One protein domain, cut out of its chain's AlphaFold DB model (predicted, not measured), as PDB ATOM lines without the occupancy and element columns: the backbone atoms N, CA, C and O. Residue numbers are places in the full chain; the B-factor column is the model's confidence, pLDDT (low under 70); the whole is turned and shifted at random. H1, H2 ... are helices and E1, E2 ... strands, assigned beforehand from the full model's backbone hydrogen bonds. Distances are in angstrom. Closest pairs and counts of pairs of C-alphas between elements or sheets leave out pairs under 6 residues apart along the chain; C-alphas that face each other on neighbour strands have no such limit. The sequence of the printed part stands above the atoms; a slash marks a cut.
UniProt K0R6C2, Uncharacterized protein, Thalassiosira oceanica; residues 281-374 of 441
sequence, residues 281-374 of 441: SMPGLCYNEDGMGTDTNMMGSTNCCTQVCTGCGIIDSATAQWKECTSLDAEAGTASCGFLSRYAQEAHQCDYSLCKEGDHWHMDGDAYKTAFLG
ATOM      1  N   SER A 281     -31.210 -13.155  86.758       94.00
ATOM      2  CA  SER A 281     -31.096 -11.698  86.640       94.00
ATOM      3  C   SER A 281     -29.646 -11.213  86.578       94.00
ATOM      4  O   SER A 281     -29.423 -10.026  86.350       94.00
ATOM      5  N   MET A 282     -28.666 -12.102  86.765       94.88
ATOM      6  CA  MET A 282     -27.249 -11.777  86.637       94.88
ATOM      7  C   MET A 282     -26.693 -12.241  85.287       94.88
ATOM      8  O   MET A 282     -26.880 -13.401  84.914       94.88
ATOM      9  N   PRO A 283     -25.979 -11.364  84.557       96.19
ATOM     10  CA  PRO A 283     -25.358 -11.728  83.297       96.19
ATOM     11  C   PRO A 283     -24.239 -12.744  83.520       96.19
ATOM     12  O   PRO A 283     -23.576 -12.778  84.563       96.19
ATOM     13  N   GLY A 284     -24.003 -13.563  82.505       96.06
ATOM     14  CA  GLY A 284     -22.992 -14.602  82.546       96.06
ATOM     15  C   GLY A 284     -22.660 -15.132  81.167       96.06
ATOM     16  O   GLY A 284     -23.237 -14.749  80.149       96.06
ATOM     17  N   LEU A 285     -21.689 -16.027  81.162       96.00
ATOM     18  CA  LEU A 285     -21.236 -16.747  79.995       96.00
ATOM     19  C   LEU A 285     -21.685 -18.202  80.115       96.00
ATOM     20  O   LEU A 285     -21.298 -18.888  81.064       96.00
ATOM     21  N   CYS A 286     -22.402 -18.697  79.109       96.50
ATOM     22  CA  CYS A 286     -22.474 -20.131  78.886       96.50
ATOM     23  C   CYS A 286     -21.258 -20.579  78.074       96.50
ATOM     24  O   CYS A 286     -21.079 -20.171  76.923       96.50
ATOM     25  N   TYR A 287     -20.385 -21.364  78.701       95.31
ATOM     26  CA  TYR A 287     -19.184 -21.902  78.074       95.31
ATOM     27  C   TYR A 287     -19.382 -23.369  77.705       95.31
ATOM     28  O   TYR A 287     -19.945 -24.132  78.487       95.31
ATOM     29  N   ASN A 288     -18.811 -23.766  76.568       92.50
ATOM     30  CA  ASN A 288     -18.628 -25.153  76.154       92.50
ATOM     31  C   ASN A 288     -19.925 -25.913  75.818       92.50
ATOM     32  O   ASN A 288     -20.045 -27.113  76.069       92.50
ATOM     33  N   GLU A 289     -20.888 -25.214  75.213       92.31
ATOM     34  CA  GLU A 289     -22.114 -25.814  74.664       92.31
ATOM     35  C   GLU A 289     -21.804 -26.812  73.532       92.31
ATOM     36  O   GLU A 289     -22.529 -27.783  73.341       92.31
ATOM     37  N   ASP A 290     -20.706 -26.610  72.796       90.12
ATOM     38  CA  ASP A 290     -20.255 -27.502  71.720       90.12
ATOM     39  C   ASP A 290     -19.412 -28.701  72.192       90.12
ATOM     40  O   ASP A 290     -19.098 -29.578  71.387       90.12
ATOM     41  N   GLY A 291     -19.043 -28.744  73.475       85.69
ATOM     42  CA  GLY A 291     -18.233 -29.809  74.069       85.69
ATOM     43  C   GLY A 291     -16.759 -29.833  73.654       85.69
ATOM     44  O   GLY A 291     -16.041 -30.762  74.019       85.69
ATOM     45  N   MET A 292     -16.281 -28.832  72.908       85.94
ATOM     46  CA  MET A 292     -14.907 -28.789  72.388       85.94
ATOM     47  C   MET A 292     -13.885 -28.281  73.417       85.94
ATOM     48  O   MET A 292     -12.678 -28.509  73.291       85.94
ATOM     49  N   GLY A 293     -14.365 -27.567  74.429       82.44
ATOM     50  CA  GLY A 293     -13.598 -27.011  75.530       82.44
ATOM     51  C   GLY A 293     -13.244 -28.043  76.598       82.44
ATOM     52  O   GLY A 293     -13.964 -29.008  76.873       82.44
ATOM     53  N   THR A 294     -12.117 -27.801  77.258       78.25
ATOM     54  CA  THR A 294     -11.710 -28.535  78.462       78.25
ATOM     55  C   THR A 294     -11.367 -27.550  79.571       78.25
ATOM     56  O   THR A 294     -11.331 -26.343  79.359       78.25
ATOM     57  N   ASP A 295     -11.088 -28.054  80.766       74.25
ATOM     58  CA  ASP A 295     -10.543 -27.241  81.854       74.25
ATOM     59  C   ASP A 295      -9.151 -26.666  81.537       74.25
ATOM     60  O   ASP A 295      -8.733 -25.705  82.173       74.25
ATOM     61  N   THR A 296      -8.435 -27.236  80.565       77.44
ATOM     62  CA  THR A 296      -7.060 -26.862  80.208       77.44
ATOM     63  C   THR A 296      -6.953 -26.097  78.888       77.44
ATOM     64  O   THR A 296      -5.940 -25.439  78.652       77.44
ATOM     65  N   ASN A 297      -7.987 -26.086  78.042       82.44
ATOM     66  CA  ASN A 297      -7.991 -25.361  76.767       82.44
ATOM     67  C   ASN A 297      -9.200 -24.418  76.635       82.44
ATOM     68  O   ASN A 297     -10.208 -24.588  77.304       82.44
ATOM     69  N   MET A 298      -9.094 -23.431  75.744       89.12
ATOM     70  CA  MET A 298     -10.135 -22.419  75.506       89.12
ATOM     71  C   MET A 298     -10.909 -22.672  74.199       89.12
ATOM     72  O   MET A 298     -11.342 -21.724  73.552       89.12
ATOM     73  N   MET A 299     -10.991 -23.925  73.736       89.25
ATOM     74  CA  MET A 299     -11.554 -24.252  72.417       89.25
ATOM     75  C   MET A 299     -13.080 -24.392  72.401       89.25
ATOM     76  O   MET A 299     -13.634 -24.577  71.320       89.25
ATOM     77  N   GLY A 300     -13.743 -24.322  73.558       88.62
ATOM     78  CA  GLY A 300     -15.198 -24.441  73.649       88.62
ATOM     79  C   GLY A 300     -15.937 -23.205  73.141       88.62
ATOM     80  O   GLY A 300     -15.390 -22.099  73.108       88.62
ATOM     81  N   SER A 301     -17.205 -23.391  72.781       92.94
ATOM     82  CA  SER A 301     -18.096 -22.292  72.406       92.94
ATOM     83  C   SER A 301     -18.326 -21.313  73.562       92.94
ATOM     84  O   SER A 301     -18.288 -21.684  74.737       92.94
ATOM     85  N   THR A 302     -18.593 -20.049  73.233       95.81
ATOM     86  CA  THR A 302     -18.965 -19.012  74.200       95.81
ATOM     87  C   THR A 302     -20.277 -18.348  73.799       95.81
ATOM     88  O   THR A 302     -20.472 -17.978  72.640       95.81
ATOM     89  N   ASN A 303     -21.180 -18.176  74.763       96.25
ATOM     90  CA  ASN A 303     -22.478 -17.546  74.552       96.25
ATOM     91  C   ASN A 303     -22.831 -16.632  75.728       96.25
ATOM     92  O   ASN A 303     -23.249 -17.088  76.790       96.25
ATOM     93  N   CYS A 304     -22.642 -15.329  75.516       96.94
ATOM     94  CA  CYS A 304     -22.976 -14.286  76.487       96.94
ATOM     95  C   CYS A 304     -24.373 -13.687  76.267       96.94
ATOM     96  O   CYS A 304     -24.855 -12.931  77.096       96.94
ATOM     97  N   CYS A 305     -25.005 -13.944  75.120       97.31
ATOM     98  CA  CYS A 305     -26.142 -13.136  74.675       97.31
ATOM     99  C   CYS A 305     -27.493 -13.775  74.968       97.31
ATOM    100  O   CYS A 305     -28.439 -13.090  75.355       97.31
ATOM    101  N   THR A 306     -27.596 -15.084  74.745       96.44
ATOM    102  CA  THR A 306     -28.898 -15.768  74.708       96.44
ATOM    103  C   THR A 306     -29.179 -16.604  75.945       96.44
ATOM    104  O   THR A 306     -30.348 -16.791  76.274       96.44
ATOM    105  N   GLN A 307     -28.135 -17.075  76.627       95.19
ATOM    106  CA  GLN A 307     -28.269 -17.985  77.759       95.19
ATOM    107  C   GLN A 307     -28.377 -17.255  79.095       95.19
ATOM    108  O   GLN A 307     -27.871 -16.146  79.274       95.19
ATOM    109  N   VAL A 308     -29.018 -17.927  80.042       96.06
ATOM    110  CA  VAL A 308     -29.103 -17.549  81.458       96.06
ATOM    111  C   VAL A 308     -28.586 -18.702  82.316       96.06
ATOM    112  O   VAL A 308     -28.334 -19.790  81.797       96.06
ATOM    113  N   CYS A 309     -28.449 -18.495  83.624       95.94
ATOM    114  CA  CYS A 309     -27.916 -19.517  84.522       95.94
ATOM    115  C   CYS A 309     -28.717 -20.821  84.457       95.94
ATOM    116  O   CYS A 309     -28.135 -21.896  84.301       95.94
ATOM    117  N   THR A 310     -30.046 -20.756  84.529       95.75
ATOM    118  CA  THR A 310     -30.897 -21.955  84.472       95.75
ATOM    119  C   THR A 310     -30.871 -22.647  83.108       95.75
ATOM    120  O   THR A 310     -31.047 -23.859  83.050       95.75
ATOM    121  N   GLY A 311     -30.602 -21.902  82.032       93.88
ATOM    122  CA  GLY A 311     -30.546 -22.394  80.651       93.88
ATOM    123  C   GLY A 311     -29.148 -22.759  80.156       93.88
ATOM    124  O   GLY A 311     -28.961 -22.875  78.954       93.88
ATOM    125  N   CYS A 312     -28.160 -22.849  81.049       95.12
ATOM    126  CA  CYS A 312     -26.811 -23.282  80.712       95.12
ATOM    127  C   CYS A 312     -26.333 -24.358  81.687       95.12
ATOM    128  O   CYS A 312     -25.874 -24.051  82.794       95.12
ATOM    129  N   GLY A 313     -26.412 -25.620  81.277       93.19
ATOM    130  CA  GLY A 313     -25.935 -26.738  82.087       93.19
ATOM    131  C   GLY A 313     -25.965 -28.073  81.359       93.19
ATOM    132  O   GLY A 313     -26.039 -28.133  80.132       93.19
ATOM    133  N   ILE A 314     -25.943 -29.160  82.133       92.44
ATOM    134  CA  ILE A 314     -25.855 -30.524  81.585       92.44
ATOM    135  C   ILE A 314     -27.065 -30.919  80.721       92.44
ATOM    136  O   ILE A 314     -26.989 -31.888  79.968       92.44
ATOM    137  N   ILE A 315     -28.175 -30.177  80.821       90.19
ATOM    138  CA  ILE A 315     -29.361 -30.341  79.968       90.19
ATOM    139  C   ILE A 315     -29.064 -29.911  78.525       90.19
ATOM    140  O   ILE A 315     -29.550 -30.549  77.591       90.19
ATOM    141  N   ASP A 316     -28.265 -28.858  78.336       88.38
ATOM    142  CA  ASP A 316     -27.906 -28.343  77.009       88.38
ATOM    143  C   ASP A 316     -26.740 -29.129  76.415       88.38
ATOM    144  O   ASP A 316     -26.767 -29.531  75.249       88.38
ATOM    145  N   SER A 317     -25.713 -29.367  77.232       89.88
ATOM    146  CA  SER A 317     -24.547 -30.173  76.887       89.88
ATOM    147  C   SER A 317     -23.885 -30.682  78.159       89.88
ATOM    148  O   SER A 317     -23.707 -29.920  79.107       89.88
ATOM    149  N   ALA A 318     -23.450 -31.945  78.159       87.56
ATOM    150  CA  ALA A 318     -22.834 -32.619  79.310       87.56
ATOM    151  C   ALA A 318     -21.675 -31.829  79.948       87.56
ATOM    152  O   ALA A 318     -21.385 -31.976  81.131       87.56
ATOM    153  N   THR A 319     -21.017 -30.970  79.166       86.88
ATOM    154  CA  THR A 319     -19.849 -30.192  79.589       86.88
ATOM    155  C   THR A 319     -20.079 -28.681  79.583       86.88
ATOM    156  O   THR A 319     -19.108 -27.934  79.752       86.88
ATOM    157  N   ALA A 320     -21.314 -28.223  79.355       92.38
ATOM    158  CA  ALA A 320     -21.652 -26.807  79.419       92.38
ATOM    159  C   ALA A 320     -21.535 -26.295  80.858       92.38
ATOM    160  O   ALA A 320     -21.925 -26.963  81.818       92.38
ATOM    161  N   GLN A 321     -20.977 -25.098  81.013       91.94
ATOM    162  CA  GLN A 321     -20.765 -24.475  82.314       91.94
ATOM    163  C   GLN A 321     -21.206 -23.019  82.292       91.94
ATOM    164  O   GLN A 321     -20.708 -22.226  81.491       91.94
ATOM    165  N   TRP A 322     -22.066 -22.653  83.242       95.31
ATOM    166  CA  TRP A 322     -22.378 -21.258  83.515       95.31
ATOM    167  C   TRP A 322     -21.237 -20.582  84.283       95.31
ATOM    168  O   TRP A 322     -20.752 -21.098  85.296       95.31
ATOM    169  N   LYS A 323     -20.808 -19.414  83.805       95.12
ATOM    170  CA  LYS A 323     -19.830 -18.541  84.456       95.12
ATOM    171  C   LYS A 323     -20.473 -17.176  84.685       95.12
ATOM    172  O   LYS A 323     -20.559 -16.370  83.762       95.12
ATOM    173  N   GLU A 324     -20.922 -16.920  85.909       95.06
ATOM    174  CA  GLU A 324     -21.486 -15.620  86.286       95.06
ATOM    175  C   GLU A 324     -20.444 -14.498  86.135       95.06
ATOM    176  O   GLU A 324     -19.250 -14.692  86.400       95.06
ATOM    177  N   CYS A 325     -20.887 -13.323  85.687       96.31
ATOM    178  CA  CYS A 325     -20.019 -12.162  85.564       96.31
ATOM    179  C   CYS A 325     -19.780 -11.487  86.921       96.31
ATOM    180  O   CYS A 325     -20.710 -11.235  87.679       96.31
ATOM    181  N   THR A 326     -18.526 -11.134  87.214       94.25
ATOM    182  CA  THR A 326     -18.124 -10.528  88.500       94.25
ATOM    183  C   THR A 326     -17.882  -9.023  88.420       94.25
ATOM    184  O   THR A 326     -17.793  -8.352  89.445       94.25
ATOM    185  N   SER A 327     -17.772  -8.479  87.208       94.31
ATOM    186  CA  SER A 327     -17.574  -7.053  86.960       94.31
ATOM    187  C   SER A 327     -18.372  -6.633  85.737       94.31
ATOM    188  O   SER A 327     -18.181  -7.208  84.665       94.31
ATOM    189  N   LEU A 328     -19.219  -5.617  85.897       96.00
ATOM    190  CA  LEU A 328     -20.076  -5.067  84.847       96.00
ATOM    191  C   LEU A 328     -19.607  -3.652  84.492       96.00
ATOM    192  O   LEU A 328     -19.435  -2.818  85.379       96.00
ATOM    193  N   ASP A 329     -19.415  -3.382  83.204       96.00
ATOM    194  CA  ASP A 329     -19.112  -2.055  82.672       96.00
ATOM    195  C   ASP A 329     -20.242  -1.618  81.735       96.00
ATOM    196  O   ASP A 329     -20.294  -1.988  80.558       96.00
ATOM    197  N   ALA A 330     -21.166  -0.832  82.289       93.44
ATOM    198  CA  ALA A 330     -22.326  -0.330  81.567       93.44
ATOM    199  C   ALA A 330     -21.965   0.687  80.474       93.44
ATOM    200  O   ALA A 330     -22.690   0.783  79.485       93.44
ATOM    201  N   GLU A 331     -20.867   1.435  80.634       92.00
ATOM    202  CA  GLU A 331     -20.424   2.421  79.642       92.00
ATOM    203  C   GLU A 331     -19.819   1.720  78.423       92.00
ATOM    204  O   GLU A 331     -20.118   2.085  77.284       92.00
ATOM    205  N   ALA A 332     -19.007   0.687  78.657       94.25
ATOM    206  CA  ALA A 332     -18.405  -0.106  77.593       94.25
ATOM    207  C   ALA A 332     -19.358  -1.150  76.990       94.25
ATOM    208  O   ALA A 332     -19.087  -1.653  75.902       94.25
ATOM    209  N   GLY A 333     -20.445  -1.500  77.679       95.31
ATOM    210  CA  GLY A 333     -21.322  -2.592  77.258       95.31
ATOM    211  C   GLY A 333     -20.687  -3.970  77.433       95.31
ATOM    212  O   GLY A 333     -20.971  -4.881  76.656       95.31
ATOM    213  N   THR A 334     -19.792  -4.128  78.413       97.31
ATOM    214  CA  THR A 334     -19.018  -5.365  78.594       97.31
ATOM    215  C   THR A 334     -19.048  -5.876  80.027       97.31
ATOM    216  O   THR A 334     -19.249  -5.110  80.967       97.31
ATOM    217  N   ALA A 335     -18.816  -7.175  80.213       97.12
ATOM    218  CA  ALA A 335     -18.628  -7.767  81.535       97.12
ATOM    219  C   ALA A 335     -17.511  -8.812  81.551       97.12
ATOM    220  O   ALA A 335     -17.200  -9.421  80.531       97.12
ATOM    221  N   SER A 336     -16.930  -9.029  82.729       97.19
ATOM    222  CA  SER A 336     -15.899 -10.039  82.977       97.19
ATOM    223  C   SER A 336     -16.517 -11.285  83.612       97.19
ATOM    224  O   SER A 336     -17.057 -11.200  84.717       97.19
ATOM    225  N   CYS A 337     -16.475 -12.423  82.911       95.31
ATOM    226  CA  CYS A 337     -17.308 -13.598  83.187       95.31
ATOM    227  C   CYS A 337     -16.478 -14.889  83.221       95.31
ATOM    228  O   CYS A 337     -16.340 -15.598  82.225       95.31
ATOM    229  N   GLY A 338     -15.925 -15.183  84.404       91.38
ATOM    230  CA  GLY A 338     -15.154 -16.395  84.700       91.38
ATOM    231  C   GLY A 338     -13.972 -16.661  83.760       91.38
ATOM    232  O   GLY A 338     -13.602 -15.841  82.930       91.38
ATOM    233  N   PHE A 339     -13.356 -17.833  83.891       91.94
ATOM    234  CA  PHE A 339     -12.222 -18.248  83.062       91.94
ATOM    235  C   PHE A 339     -12.637 -19.407  82.148       91.94
ATOM    236  O   PHE A 339     -13.303 -20.340  82.599       91.94
ATOM    237  N   LEU A 340     -12.221 -19.360  80.875       90.62
ATOM    238  CA  LEU A 340     -12.494 -20.428  79.894       90.62
ATOM    239  C   LEU A 340     -11.623 -21.677  80.108       90.62
ATOM    240  O   LEU A 340     -11.920 -22.746  79.593       90.62
ATOM    241  N   SER A 341     -10.518 -21.522  80.829       86.25
ATOM    242  CA  SER A 341      -9.565 -22.572  81.183       86.25
ATOM    243  C   SER A 341      -8.904 -22.181  82.496       86.25
ATOM    244  O   SER A 341      -8.741 -20.995  82.784       86.25
ATOM    245  N   ARG A 342      -8.460 -23.163  83.273       80.94
ATOM    246  CA  ARG A 342      -7.674 -22.949  84.489       80.94
ATOM    247  C   ARG A 342      -6.337 -22.246  84.243       80.94
ATOM    248  O   ARG A 342      -5.767 -21.684  85.168       80.94
ATOM    249  N   TYR A 343      -5.845 -22.292  83.005       80.81
ATOM    250  CA  TYR A 343      -4.616 -21.622  82.579       80.81
ATOM    251  C   TYR A 343      -4.873 -20.248  81.952       80.81
ATOM    252  O   TYR A 343      -3.922 -19.560  81.576       80.81
ATOM    253  N   ALA A 344      -6.136 -19.836  81.815       87.31
ATOM    254  CA  ALA A 344      -6.451 -18.494  81.353       87.31
ATOM    255  C   ALA A 344      -6.001 -17.482  82.417       87.31
ATOM    256  O   ALA A 344      -6.405 -17.557  83.573       87.31
ATOM    257  N   GLN A 345      -5.145 -16.539  82.018       88.06
ATOM    258  CA  GLN A 345      -4.636 -15.501  82.923       88.06
ATOM    259  C   GLN A 345      -5.673 -14.414  83.209       88.06
ATOM    260  O   GLN A 345      -5.590 -13.723  84.220       88.06
ATOM    261  N   GLU A 346      -6.648 -14.269  82.316       91.62
ATOM    262  CA  GLU A 346      -7.679 -13.245  82.377       91.62
ATOM    263  C   GLU A 346      -9.050 -13.888  82.188       91.62
ATOM    264  O   GLU A 346      -9.205 -14.888  81.475       91.62
ATOM    265  N   ALA A 347     -10.041 -13.310  82.860       93.62
ATOM    266  CA  ALA A 347     -11.422 -13.719  82.714       93.62
ATOM    267  C   ALA A 347     -11.944 -13.372  81.310       93.62
ATOM    268  O   ALA A 347     -11.478 -12.430  80.666       93.62
ATOM    269  N   HIS A 348     -12.915 -14.142  80.824       96.06
ATOM    270  CA  HIS A 348     -13.510 -13.902  79.520       96.06
ATOM    271  C   HIS A 348     -14.325 -12.612  79.536       96.06
ATOM    272  O   HIS A 348     -15.175 -12.423  80.407       96.06
ATOM    273  N   GLN A 349     -14.095 -11.745  78.554       97.25
ATOM    274  CA  GLN A 349     -14.874 -10.526  78.399       97.25
ATOM    275  C   GLN A 349     -16.068 -10.781  77.475       97.25
ATOM    276  O   GLN A 349     -15.899 -11.007  76.278       97.25
ATOM    277  N   CYS A 350     -17.272 -10.718  78.035       97.56
ATOM    278  CA  CYS A 350     -18.513 -10.682  77.275       97.56
ATOM    279  C   CYS A 350     -18.757  -9.263  76.754       97.56
ATOM    280  O   CYS A 350     -18.810  -8.321  77.544       97.56
ATOM    281  N   ASP A 351     -18.919  -9.118  75.440       97.38
ATOM    282  CA  ASP A 351     -19.299  -7.868  74.773       97.38
ATOM    283  C   ASP A 351     -20.771  -7.943  74.348       97.38
ATOM    284  O   ASP A 351     -21.125  -8.644  73.395       97.38
ATOM    285  N   TYR A 352     -21.634  -7.230  75.075       96.94
ATOM    286  CA  TYR A 352     -23.084  -7.263  74.872       96.94
ATOM    287  C   TYR A 352     -23.540  -6.395  73.699       96.94
ATOM    288  O   TYR A 352     -24.665  -6.552  73.224       96.94
ATOM    289  N   SER A 353     -22.662  -5.541  73.159       95.56
ATOM    290  CA  SER A 353     -22.946  -4.803  71.921       95.56
ATOM    291  C   SER A 353     -23.043  -5.724  70.699       95.56
ATOM    292  O   SER A 353     -23.590  -5.341  69.663       95.56
ATOM    293  N   LEU A 354     -22.530  -6.954  70.820       96.25
ATOM    294  CA  LEU A 354     -22.603  -7.992  69.793       96.25
ATOM    295  C   LEU A 354     -23.895  -8.814  69.858       96.25
ATOM    296  O   LEU A 354     -24.178  -9.571  68.921       96.25
ATOM    297  N   CYS A 355     -24.670  -8.678  70.934       97.56
ATOM    298  CA  CYS A 355     -25.958  -9.339  71.061       97.56
ATOM    299  C   CYS A 355     -26.957  -8.723  70.083       97.56
ATOM    300  O   CYS A 355     -26.927  -7.528  69.790       97.56
ATOM    301  N   LYS A 356     -27.830  -9.555  69.523       97.38
ATOM    302  CA  LYS A 356     -28.820  -9.153  68.523       97.38
ATOM    303  C   LYS A 356     -30.126  -8.769  69.193       97.38
ATOM    304  O   LYS A 356     -30.439  -9.227  70.288       97.38
ATOM    305  N   GLU A 357     -30.917  -7.956  68.504       95.06
ATOM    306  CA  GLU A 357     -32.274  -7.643  68.941       95.06
ATOM    307  C   GLU A 357     -33.067  -8.946  69.159       95.06
ATOM    308  O   GLU A 357     -33.149  -9.794  68.266       95.06
ATOM    309  N   GLY A 358     -33.628  -9.099  70.360       92.56
ATOM    310  CA  GLY A 358     -34.328 -10.308  70.798       92.56
ATOM    311  C   GLY A 358     -33.486 -11.277  71.634       92.56
ATOM    312  O   GLY A 358     -34.070 -12.162  72.255       92.56
ATOM    313  N   ASP A 359     -32.162 -11.106  71.698       96.69
ATOM    314  CA  ASP A 359     -31.319 -11.835  72.649       96.69
ATOM    315  C   ASP A 359     -31.618 -11.369  74.084       96.69
ATOM    316  O   ASP A 359     -31.935 -10.198  74.314       96.69
ATOM    317  N   HIS A 360     -31.504 -12.278  75.057       96.19
ATOM    318  CA  HIS A 360     -31.858 -12.003  76.454       96.19
ATOM    319  C   HIS A 360     -31.052 -10.833  77.037       96.19
ATOM    320  O   HIS A 360     -31.623  -9.932  77.648       96.19
ATOM    321  N   TRP A 361     -29.742 -10.808  76.777       96.81
ATOM    322  CA  TRP A 361     -28.820  -9.780  77.271       96.81
ATOM    323  C   TRP A 361     -28.552  -8.645  76.273       96.81
ATOM    324  O   TRP A 361     -27.541  -7.951  76.376       96.81
ATOM    325  N   HIS A 362     -29.429  -8.440  75.287       96.75
ATOM    326  CA  HIS A 362     -29.317  -7.299  74.379       96.75
ATOM    327  C   HIS A 362     -29.342  -5.966  75.153       96.75
ATOM    328  O   HIS A 362     -30.165  -5.800  76.051       96.75
ATOM    329  N   MET A 363     -28.504  -4.992  74.772       94.88
ATOM    330  CA  MET A 363     -28.316  -3.739  75.532       94.88
ATOM    331  C   MET A 363     -29.592  -2.898  75.712       94.88
ATOM    332  O   MET A 363     -29.741  -2.194  76.708       94.88
ATOM    333  N   ASP A 364     -30.528  -2.975  74.765       94.06
ATOM    334  CA  ASP A 364     -31.819  -2.281  74.875       94.06
ATOM    335  C   ASP A 364     -32.876  -3.068  75.671       94.06
ATOM    336  O   ASP A 364     -33.944  -2.524  75.971       94.06
ATOM    337  N   GLY A 365     -32.599  -4.334  75.990       93.25
ATOM    338  CA  GLY A 365     -33.498  -5.234  76.705       93.25
ATOM    339  C   GLY A 365     -33.546  -4.967  78.210       93.25
ATOM    340  O   GLY A 365     -32.589  -4.474  78.808       93.25
ATOM    341  N   ASP A 366     -34.673  -5.323  78.826       93.69
ATOM    342  CA  ASP A 366     -34.939  -5.053  80.244       93.69
ATOM    343  C   ASP A 366     -33.935  -5.764  81.163       93.69
ATOM    344  O   ASP A 366     -33.409  -5.147  82.085       93.69
ATOM    345  N   ALA A 367     -33.585  -7.021  80.867       94.69
ATOM    346  CA  ALA A 367     -32.625  -7.792  81.662       94.69
ATOM    347  C   ALA A 367     -31.248  -7.110  81.733       94.69
ATOM    348  O   ALA A 367     -30.673  -6.977  82.815       94.69
ATOM    349  N   TYR A 368     -30.746  -6.609  80.597       95.50
ATOM    350  CA  TYR A 368     -29.492  -5.860  80.558       95.50
ATOM    351  C   TYR A 368     -29.589  -4.578  81.391       95.50
ATOM    352  O   TYR A 368     -28.726  -4.324  82.228       95.50
ATOM    353  N   LYS A 369     -30.645  -3.778  81.207       94.44
ATOM    354  CA  LYS A 369     -30.824  -2.512  81.938       94.44
ATOM    355  C   LYS A 369     -30.925  -2.727  83.443       94.44
ATOM    356  O   LYS A 369     -30.274  -2.015  84.205       94.44
ATOM    357  N   THR A 370     -31.665  -3.738  83.885       93.88
ATOM    358  CA  THR A 370     -31.753  -4.074  85.306       93.88
ATOM    359  C   THR A 370     -30.398  -4.490  85.870       93.88
ATOM    360  O   THR A 370     -29.997  -3.972  86.910       93.88
ATOM    361  N   ALA A 371     -29.652  -5.351  85.175       93.19
ATOM    362  CA  ALA A 371     -28.353  -5.815  85.654       93.19
ATOM    363  C   ALA A 371     -27.260  -4.728  85.634       93.19
ATOM    364  O   ALA A 371     -26.500  -4.597  86.592       93.19
ATOM    365  N   PHE A 372     -27.165  -3.948  84.554       94.38
ATOM    366  CA  PHE A 372     -26.073  -2.991  84.335       94.38
ATOM    367  C   PHE A 372     -26.363  -1.585  84.859       94.38
ATOM    368  O   PHE A 372     -25.433  -0.875  85.239       94.38
ATOM    369  N   LEU A 373     -27.627  -1.160  84.857       91.69
ATOM    370  CA  LEU A 373     -28.027   0.206  85.216       91.69
ATOM    371  C   LEU A 373     -28.799   0.262  86.539       91.69
ATOM    372  O   LEU A 373     -28.984   1.349  87.087       91.69
ATOM    373  N   GLY A 374     -29.234  -0.887  87.068       86.44
ATOM    374  CA  GLY A 374     -30.075  -0.948  88.263       86.44
ATOM    375  C   GLY A 374     -31.490  -0.410  88.036       86.44
ATOM    376  O   GLY A 374     -32.168  -0.075  89.006       86.44
TER     377      GLY A 374
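AT A GLANCE: This is residues 281 to 374 of the 441 residues of an uncharacterized protein of Thalassiosira oceanica (UniProt K0R6C2). Little regular structure is present: a small curled sheet of four strands sits among long loops, with the short helix H1 at one end. Of 94 printed residues, 28 are in named elements, in the order E1, E2, E3, E4, H1, a mixed class. The strands form a meander, each the antiparallel neighbour of the one before. The whole is compact, with a radius of gyration of the C-alphas of 12.7 A and spans of 34 by 29 by 19 A.

IN THESE COORDINATES: E1 is residues 284 to 287, beginning at C-alpha (-22.992, -14.602, 82.546). E2 is 321 to 329, 22.5 A long; E3 is 334 to 337; E4 is 349 to 351. H1, 366 to 373, is 10.0 A long and ends at C-alpha (-28.027, 0.206, 85.216).

HOW THE PARTS SIT: Three hairpins have pairs within hydrogen-bond range: E1 and E2, N 285 and O 323, 2.9 A; E2 and E3, N 329 and O 334, 2.8 A; E3 and E4, N 335 and O 350, 2.9 A. E2 bends by 59 degrees at residue 326. H1, with every O i to N i+4 pair within range, only grazes the sheet; its closest C-alpha pair with E2 is Phe 372 and Leu 328, 6.4 A.

THE WHOLE: The printed part has no cut. E2 to E3 is a tight link; the other three are long. No printed residue is under pLDDT 70.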